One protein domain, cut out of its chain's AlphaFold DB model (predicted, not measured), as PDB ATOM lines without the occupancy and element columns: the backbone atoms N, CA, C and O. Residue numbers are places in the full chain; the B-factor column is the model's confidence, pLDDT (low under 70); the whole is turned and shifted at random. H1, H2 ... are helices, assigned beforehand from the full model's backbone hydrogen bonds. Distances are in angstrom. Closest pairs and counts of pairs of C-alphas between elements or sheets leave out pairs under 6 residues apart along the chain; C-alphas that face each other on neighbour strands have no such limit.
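What this domain is: This is residues 2 to 61 of the 227 residues of an uncharacterized protein of Drosophila willistoni (UniProt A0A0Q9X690). Three helices, H2, H3 and H4, make a small body, and H1, at the beginning of the printed part, lies to one side of it and touches no other helix. In that body H3 and H4 form a helical hairpin, and H2 crosses H4 steeply; residues 6 to 15 stick out, of which 6 to 11 belong to H1. You read 60 residues with four named helices in the order H1, H2, H3, H4 and no named strand: the class is all helix. The whole is compact, with a radius of gyration of the C-alphas of 11.1 A and spans of 32 by 23 by 20 A.

How they stand to each other: Begin with H1, residues 3 to 11, which is apart from H2, residues 21 to 29, from H3, residues 33 to 42, and from H4, residues 48 to 59. H2 and H3 are close but not clearly touching; look at the C-alphas of Val 28 and Gln 36, their closest, 6.7 A apart. H2 touches H4 at a steep tilt of 60 degrees, the same way; their closest C-alphas, of Phe 25 and Ile 52, are 6.0 A apart. H3 and H4 are a hairpin at a shallow tilt of 27 degrees, opposite ways. H4 touches H3 with residues 49 to 53 alone; their closest C-alphas, of Trp 40 and Ser 50, are 5.6 A apart. In H2, H3 and H4 every O i to N i+4 pair is within hydrogen-bond range; in H1, 4 of 5 are.

Where its parts are: Find C-alpha 3 at (141.864, 154.037, 208.737); from there H1 runs 11.6 A to Ala 11. H2 covers 12.3 A from Asp 21 to Lys 29, and H3 14.3 A from Leu 33 to Thr 42. H4 runs 16.6 A from Arg 48 to C-alpha 59 at (141.394, 179.684, 212.784).

The domain as a whole: The C-alphas farthest apart, of Ala 11 and Leu 61, are 33.4 A apart. The printed part has no cut; the links H2 to H3 and H3 to H4 are tight, and H1 to H2 is short. Mean pLDDT of the printed part is 76.3, and residues 2 to 17 are under 70.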
ATOM      1  N   THR A   2     145.011 156.200 210.618       40.94
ATOM      2  CA  THR A   2     144.617 156.687 209.282       40.94
ATOM      3  C   THR A   2     143.446 155.926 208.640       40.94
ATOM      4  O   THR A   2     142.976 156.278 207.562       40.94
ATOM      5  N   HIS A   3     142.936 154.874 209.289       36.72
ATOM      6  CA  HIS A   3     141.864 154.037 208.737       36.72
ATOM      7  C   HIS A   3     140.449 154.469 209.132       36.72
ATOM      8  O   HIS A   3     139.494 154.033 208.495       36.72
ATOM      9  N   ILE A   4     140.286 155.302 210.164       42.62
ATOM     10  CA  ILE A   4     138.952 155.677 210.660       42.62
ATOM     11  C   ILE A   4     138.349 156.792 209.799       42.62
ATOM     12  O   ILE A   4     137.199 156.663 209.392       42.62
ATOM     13  N   ALA A   5     139.134 157.804 209.408       42.66
ATOM     14  CA  ALA A   5     138.679 158.857 208.495       42.66
ATOM     15  C   ALA A   5     138.336 158.302 207.098       42.66
ATOM     16  O   ALA A   5     137.264 158.579 206.563       42.66
ATOM     17  N   ARG A   6     139.177 157.405 206.559       42.06
ATOM     18  CA  ARG A   6     138.898 156.710 205.288       42.06
ATOM     19  C   ARG A   6     137.647 155.825 205.348       42.06
ATOM     20  O   ARG A   6     136.922 155.747 204.366       42.06
ATOM     21  N   ASN A   7     137.371 155.178 206.484       38.78
ATOM     22  CA  ASN A   7     136.210 154.291 206.618       38.78
ATOM     23  C   ASN A   7     134.906 155.017 206.980       38.78
ATOM     24  O   ASN A   7     133.844 154.531 206.604       38.78
ATOM     25  N   LEU A   8     134.944 156.175 207.647       43.50
ATOM     26  CA  LEU A   8     133.734 156.968 207.914       43.50
ATOM     27  C   LEU A   8     133.139 157.569 206.634       43.50
ATOM     28  O   LEU A   8     131.920 157.638 206.520       43.50
ATOM     29  N   VAL A   9     133.982 157.908 205.653       45.97
ATOM     30  CA  VAL A   9     133.544 158.401 204.334       45.97
ATOM     31  C   VAL A   9     133.019 157.271 203.431       45.97
ATOM     32  O   VAL A   9     132.190 157.516 202.561       45.97
ATOM     33  N   VAL A  10     133.455 156.022 203.641       44.44
ATOM     34  CA  VAL A  10     133.097 154.884 202.767       44.44
ATOM     35  C   VAL A  10     131.964 154.012 203.337       44.44
ATOM     36  O   VAL A  10     131.241 153.387 202.564       44.44
ATOM     37  N   ALA A  11     131.762 153.963 204.660       38.34
ATOM     38  CA  ALA A  11     130.835 153.007 205.281       38.34
ATOM     39  C   ALA A  11     129.448 153.563 205.665       38.34
ATOM     40  O   ALA A  11     128.549 152.766 205.915       38.34
ATOM     41  N   ASN A  12     129.233 154.883 205.685       43.59
ATOM     42  CA  ASN A  12     127.908 155.473 205.907       43.59
ATOM     43  C   ASN A  12     127.683 156.619 204.918       43.59
ATOM     44  O   ASN A  12     128.393 157.616 204.950       43.59
ATOM     45  N   LEU A  13     126.684 156.452 204.047       41.00
ATOM     46  CA  LEU A  13     126.214 157.392 203.026       41.00
ATOM     47  C   LEU A  13     125.650 158.688 203.639       41.00
ATOM     48  O   LEU A  13     124.460 158.968 203.539       41.00
ATOM     49  N   ILE A  14     126.500 159.482 204.281       51.97
ATOM     50  CA  ILE A  14     126.309 160.925 204.357       51.97
ATOM     51  C   ILE A  14     127.321 161.486 203.375       51.97
ATOM     52  O   ILE A  14     128.519 161.551 203.650       51.97
ATOM     53  N   THR A  15     126.850 161.819 202.180       56.88
ATOM     54  CA  THR A  15     127.666 162.558 201.227       56.88
ATOM     55  C   THR A  15     128.055 163.883 201.876       56.88
ATOM     56  O   THR A  15     127.234 164.524 202.527       56.88
ATOM     57  N   ILE A  16     129.313 164.310 201.718       60.34
ATOM     58  CA  ILE A  16     129.842 165.599 202.222       60.34
ATOM     59  C   ILE A  16     128.897 166.773 201.885       60.34
ATOM     60  O   ILE A  16     128.833 167.756 202.620       60.34
ATOM     61  N   THR A  17     128.123 166.638 200.805       63.88
ATOM     62  CA  THR A  17     127.071 167.561 200.356       63.88
ATOM     63  C   THR A  17     125.970 167.815 201.389       63.88
ATOM     64  O   THR A  17     125.455 168.931 201.447       63.88
ATOM     65  N   ASP A  18     125.640 166.817 202.210       72.25
ATOM     66  CA  ASP A  18     124.466 166.803 203.095       72.25
ATOM     67  C   ASP A  18     124.791 167.291 204.512       72.25
ATOM     68  O   ASP A  18     123.895 167.573 205.308       72.25
ATOM     69  N   LEU A  19     126.080 167.410 204.833       78.81
ATOM     70  CA  LEU A  19     126.542 168.006 206.079       78.81
ATOM     71  C   LEU A  19     126.366 169.526 206.026       78.81
ATOM     72  O   LEU A  19     126.502 170.130 204.964       78.81
ATOM     73  N   ASN A  20     126.076 170.160 207.160       86.19
ATOM     74  CA  ASN A  20     126.164 171.616 207.256       86.19
ATOM     75  C   ASN A  20     127.628 172.053 207.461       86.19
ATOM     76  O   ASN A  20     128.514 171.225 207.697       86.19
ATOM     77  N   ASP A  21     127.878 173.356 207.363       86.69
ATOM     78  CA  ASP A  21     129.228 173.916 207.457       86.69
ATOM     79  C   ASP A  21     129.881 173.652 208.821       86.69
ATOM     80  O   ASP A  21     131.067 173.340 208.870       86.69
ATOM     81  N   ASP A  22     129.107 173.672 209.911       86.25
ATOM     82  CA  ASP A  22     129.609 173.378 211.258       86.25
ATOM     83  C   ASP A  22     130.106 171.929 211.378       86.25
ATOM     84  O   ASP A  22     131.186 171.674 211.907       86.25
ATOM     85  N   CYS A  23     129.350 170.963 210.846       85.12
ATOM     86  CA  CYS A  23     129.750 169.560 210.840       85.12
ATOM     87  C   CYS A  23     130.982 169.321 209.964       85.12
ATOM     88  O   CYS A  23     131.866 168.561 210.355       85.12
ATOM     89  N   LEU A  24     131.054 169.960 208.791       86.12
ATOM     90  CA  LEU A  24     132.235 169.868 207.931       86.12
ATOM     91  C   LEU A  24     133.465 170.460 208.608       86.12
ATOM     92  O   LEU A  24     134.532 169.856 208.572       86.12
ATOM     93  N   PHE A  25     133.305 171.611 209.247       87.00
ATOM     94  CA  PHE A  25     134.376 172.283 209.959       87.00
ATOM     95  C   PHE A  25     134.934 171.415 211.094       87.00
ATOM     96  O   PHE A  25     136.148 171.250 211.211       87.00
ATOM     97  N   GLU A  26     134.063 170.790 211.892       87.00
ATOM     98  CA  GLU A  26     134.503 169.858 212.933       87.00
ATOM     99  C   GLU A  26     135.184 168.615 212.353       87.00
ATOM    100  O   GLU A  26     136.202 168.189 212.884       87.00
ATOM    101  N   LEU A  27     134.709 168.064 211.232       87.38
ATOM    102  CA  LEU A  27     135.381 166.936 210.575       87.38
ATOM    103  C   LEU A  27     136.784 167.293 210.081       87.38
ATOM    104  O   LEU A  27     137.712 166.519 210.309       87.38
ATOM    105  N   VAL A  28     136.950 168.449 209.431       89.50
ATOM    106  CA  VAL A  28     138.258 168.891 208.922       89.50
ATOM    107  C   VAL A  28     139.245 169.093 210.073       89.50
ATOM    108  O   VAL A  28     140.392 168.677 209.956       89.50
ATOM    109  N   LYS A  29     138.802 169.619 211.221       88.25
ATOM    110  CA  LYS A  29     139.645 169.736 212.425       88.25
ATOM    111  C   LYS A  29     140.191 168.407 212.951       88.25
ATOM    112  O   LYS A  29     141.230 168.412 213.604       88.25
ATOM    113  N   TYR A  30     139.489 167.295 212.733       88.19
ATOM    114  CA  TYR A  30     139.968 165.972 213.151       88.19
ATOM    115  C   TYR A  30     141.048 165.403 212.225       88.19
ATOM    116  O   TYR A  30     141.676 164.405 212.582       88.19
ATOM    117  N   LEU A  31     141.247 165.997 211.049       88.50
ATOM    118  CA  LEU A  31     142.290 165.599 210.116       88.50
ATOM    119  C   LEU A  31     143.620 166.242 210.509       88.50
ATOM    120  O   LEU A  31     143.666 167.405 210.914       88.50
ATOM    121  N   GLU A  32     144.708 165.501 210.338       88.81
ATOM    122  CA  GLU A  32     146.054 166.068 210.411       88.81
ATOM    123  C   GLU A  32     146.285 167.004 209.216       88.81
ATOM    124  O   GLU A  32     145.640 166.867 208.176       88.81
ATOM    125  N   LEU A  33     147.214 167.958 209.335       88.38
ATOM    126  CA  LEU A  33     147.447 168.959 208.287       88.38
ATOM    127  C   LEU A  33     147.745 168.323 206.916       88.38
ATOM    128  O   LEU A  33     147.224 168.780 205.905       88.38
ATOM    129  N   ALA A  34     148.497 167.219 206.885       86.00
ATOM    130  CA  ALA A  34     148.780 166.462 205.662       86.00
ATOM    131  C   ALA A  34     147.506 165.949 204.967       86.00
ATOM    132  O   ALA A  34     147.357 166.065 203.747       86.00
ATOM    133  N   ASP A  35     146.564 165.420 205.752       87.19
ATOM    134  CA  ASP A  35     145.276 164.939 205.258       87.19
ATOM    135  C   ASP A  35     144.390 166.109 204.803       87.19
ATOM    136  O   ASP A  35     143.679 165.984 203.809       87.19
ATOM    137  N   GLN A  36     144.447 167.259 205.487       89.88
ATOM    138  CA  GLN A  36     143.716 168.469 205.089       89.88
ATOM    139  C   GLN A  36     144.210 169.019 203.746       89.88
ATOM    140  O   GLN A  36     143.389 169.353 202.892       89.88
ATOM    141  N   LEU A  37     145.528 169.084 203.540       88.19
ATOM    142  CA  LEU A  37     146.134 169.521 202.278       88.19
ATOM    143  C   LEU A  37     145.809 168.539 201.150       88.19
ATOM    144  O   LEU A  37     145.316 168.947 200.102       88.19
ATOM    145  N   SER A  38     145.979 167.237 201.393       86.44
ATOM    146  CA  SER A  38     145.604 166.195 200.426       86.44
ATOM    147  C   SER A  38     144.127 166.296 200.038       86.44
ATOM    148  O   SER A  38     143.774 166.199 198.863       86.44
ATOM    149  N   LEU A  39     143.248 166.525 201.021       86.62
ATOM    150  CA  LEU A  39     141.825 166.727 200.780       86.62
ATOM    151  C   LEU A  39     141.598 167.967 199.915       86.62
ATOM    152  O   LEU A  39     140.921 167.858 198.896       86.62
ATOM    153  N   TRP A  40     142.198 169.106 200.265       88.12
ATOM    154  CA  TRP A  40     142.076 170.345 199.501       88.12
ATOM    155  C   TRP A  40     142.542 170.175 198.050       88.12
ATOM    156  O   TRP A  40     141.818 170.568 197.137       88.12
ATOM    157  N   GLN A  41     143.668 169.493 197.816       85.75
ATOM    158  CA  GLN A  41     144.206 169.232 196.474       85.75
ATOM    159  C   GLN A  41     143.232 168.443 195.587       85.75
ATOM    160  O   GLN A  41     143.189 168.626 194.372       85.75
ATOM    161  N   THR A  42     142.441 167.553 196.190       84.75
ATOM    162  CA  THR A  42     141.428 166.759 195.475       84.75
ATOM    163  C   THR A  42     140.084 167.469 195.325       84.75
ATOM    164  O   THR A  42     139.211 166.975 194.608       84.75
ATOM    165  N   THR A  43     139.889 168.602 196.002       84.69
ATOM    166  CA  THR A  43     138.647 169.373 195.917       84.69
ATOM    167  C   THR A  43     138.676 170.368 194.772       84.69
ATOM    168  O   THR A  43     139.711 170.928 194.428       84.69
ATOM    169  N   GLU A  44     137.505 170.623 194.191       83.06
ATOM    170  CA  GLU A  44     137.358 171.705 193.224       83.06
ATOM    171  C   GLU A  44     137.697 173.046 193.890       83.06
ATOM    172  O   GLU A  44     137.216 173.359 194.990       83.06
ATOM    173  N   ILE A  45     138.521 173.838 193.205       77.25
ATOM    174  CA  ILE A  45     138.895 175.191 193.621       77.25
ATOM    175  C   ILE A  45     137.613 176.016 193.808       77.25
ATOM    176  O   ILE A  45     136.718 175.971 192.965       77.25
ATOM    177  N   GLN A  46     137.528 176.768 194.911       78.94
ATOM    178  CA  GLN A  46     136.352 177.562 195.323       78.94
ATOM    179  C   GLN A  46     135.105 176.745 195.702       78.94
ATOM    180  O   GLN A  46     134.012 177.298 195.843       78.94
ATOM    181  N   SER A  47     135.240 175.437 195.922       86.25
ATOM    182  CA  SER A  47     134.152 174.643 196.489       86.25
ATOM    183  C   SER A  47     133.836 175.044 197.939       86.25
ATOM    184  O   SER A  47     134.623 175.676 198.655       86.25
ATOM    185  N   ARG A  48     132.655 174.625 198.415       87.94
ATOM    186  CA  ARG A  48     132.278 174.782 199.829       87.94
ATOM    187  C   ARG A  48     133.306 174.114 200.745       87.94
ATOM    188  O   ARG A  48     133.703 174.695 201.747       87.94
ATOM    189  N   LEU A  49     133.760 172.915 200.377       86.38
ATOM    190  CA  LEU A  49     134.731 172.165 201.166       86.38
ATOM    191  C   LEU A  49     136.104 172.848 201.177       86.38
ATOM    192  O   LEU A  49     136.667 172.996 202.258       86.38
ATOM    193  N   SER A  50     136.601 173.340 200.034       88.75
ATOM    194  CA  SER A  50     137.876 174.074 200.000       88.75
ATOM    195  C   SER A  50     137.820 175.317 200.892       88.75
ATOM    196  O   SER A  50     138.744 175.569 201.657       88.75
ATOM    197  N   SER A  51     136.694 176.041 200.882       90.69
ATOM    198  CA  SER A  51     136.480 177.216 201.740       90.69
ATOM    199  C   SER A  51     136.490 176.859 203.231       90.69
ATOM    200  O   SER A  51     137.110 177.558 204.029       90.69
ATOM    201  N   ILE A  52     135.844 175.753 203.622       91.50
ATOM    202  CA  ILE A  52     135.856 175.263 205.011       91.50
ATOM    203  C   ILE A  52     137.263 174.844 205.446       91.50
ATOM    204  O   ILE A  52     137.652 175.112 206.584       91.50
ATOM    205  N   ILE A  53     138.039 174.225 204.557       92.19
ATOM    206  CA  ILE A  53     139.427 173.855 204.841       92.19
ATOM    207  C   ILE A  53     140.279 175.112 205.067       92.19
ATOM    208  O   ILE A  53     140.902 175.228 206.121       92.19
ATOM    209  N   CYS A  54     140.212 176.106 204.174       92.50
ATOM    210  CA  CYS A  54     140.922 177.381 204.343       92.50
ATOM    211  C   CYS A  54     140.529 178.096 205.648       92.50
ATOM    212  O   CYS A  54     141.392 178.551 206.397       92.50
ATOM    213  N   LEU A  55     139.232 178.133 205.976       92.00
ATOM    214  CA  LEU A  55     138.737 178.687 207.244       92.00
ATOM    215  C   LEU A  55     139.257 177.919 208.465       92.00
ATOM    216  O   LEU A  55     139.411 178.497 209.543       92.00
ATOM    217  N   THR A  56     139.500 176.615 208.324       92.94
ATOM    218  CA  THR A  56     140.098 175.796 209.384       92.94
ATOM    219  C   THR A  56     141.549 176.192 209.604       92.94
ATOM    220  O   THR A  56     141.929 176.433 210.748       92.94
ATOM    221  N   TRP A  57     142.322 176.367 208.532       94.25
ATOM    222  CA  TRP A  57     143.707 176.836 208.610       94.25
ATOM    223  C   TRP A  57     143.814 178.229 209.238       94.25
ATOM    224  O   TRP A  57     144.605 178.421 210.155       94.25
ATOM    225  N   GLN A  58     142.950 179.162 208.830       93.75
ATOM    226  CA  GLN A  58     142.905 180.539 209.343       93.75
ATOM    227  C   GLN A  58     142.544 180.651 210.829       93.75
ATOM    228  O   GLN A  58     142.904 181.612 211.503       93.75
ATOM    229  N   ARG A  59     141.779 179.692 211.363       91.88
ATOM    230  CA  ARG A  59     141.394 179.684 212.784       91.88
ATOM    231  C   ARG A  59     142.478 179.116 213.689       91.88
ATOM    232  O   ARG A  59     142.410 179.307 214.905       91.88
ATOM    233  N   VAL A  60     143.451 178.414 213.120       92.06
ATOM    234  CA  VAL A  60     144.602 177.895 213.847       92.06
ATOM    235  C   VAL A  60     145.711 178.942 213.784       92.06
ATOM    236  O   VAL A  60     146.206 179.282 212.719       92.06
ATOM    237  N   LEU A  61     146.101 179.465 214.947       91.88
ATOM    238  CA  LEU A  61     147.132 180.508 215.045       91.88
ATOM    239  C   LEU A  61     148.553 179.930 215.122       91.88
ATOM    240  O   LEU A  61     149.523 180.683 215.038       91.88
TER     241      LEU A  61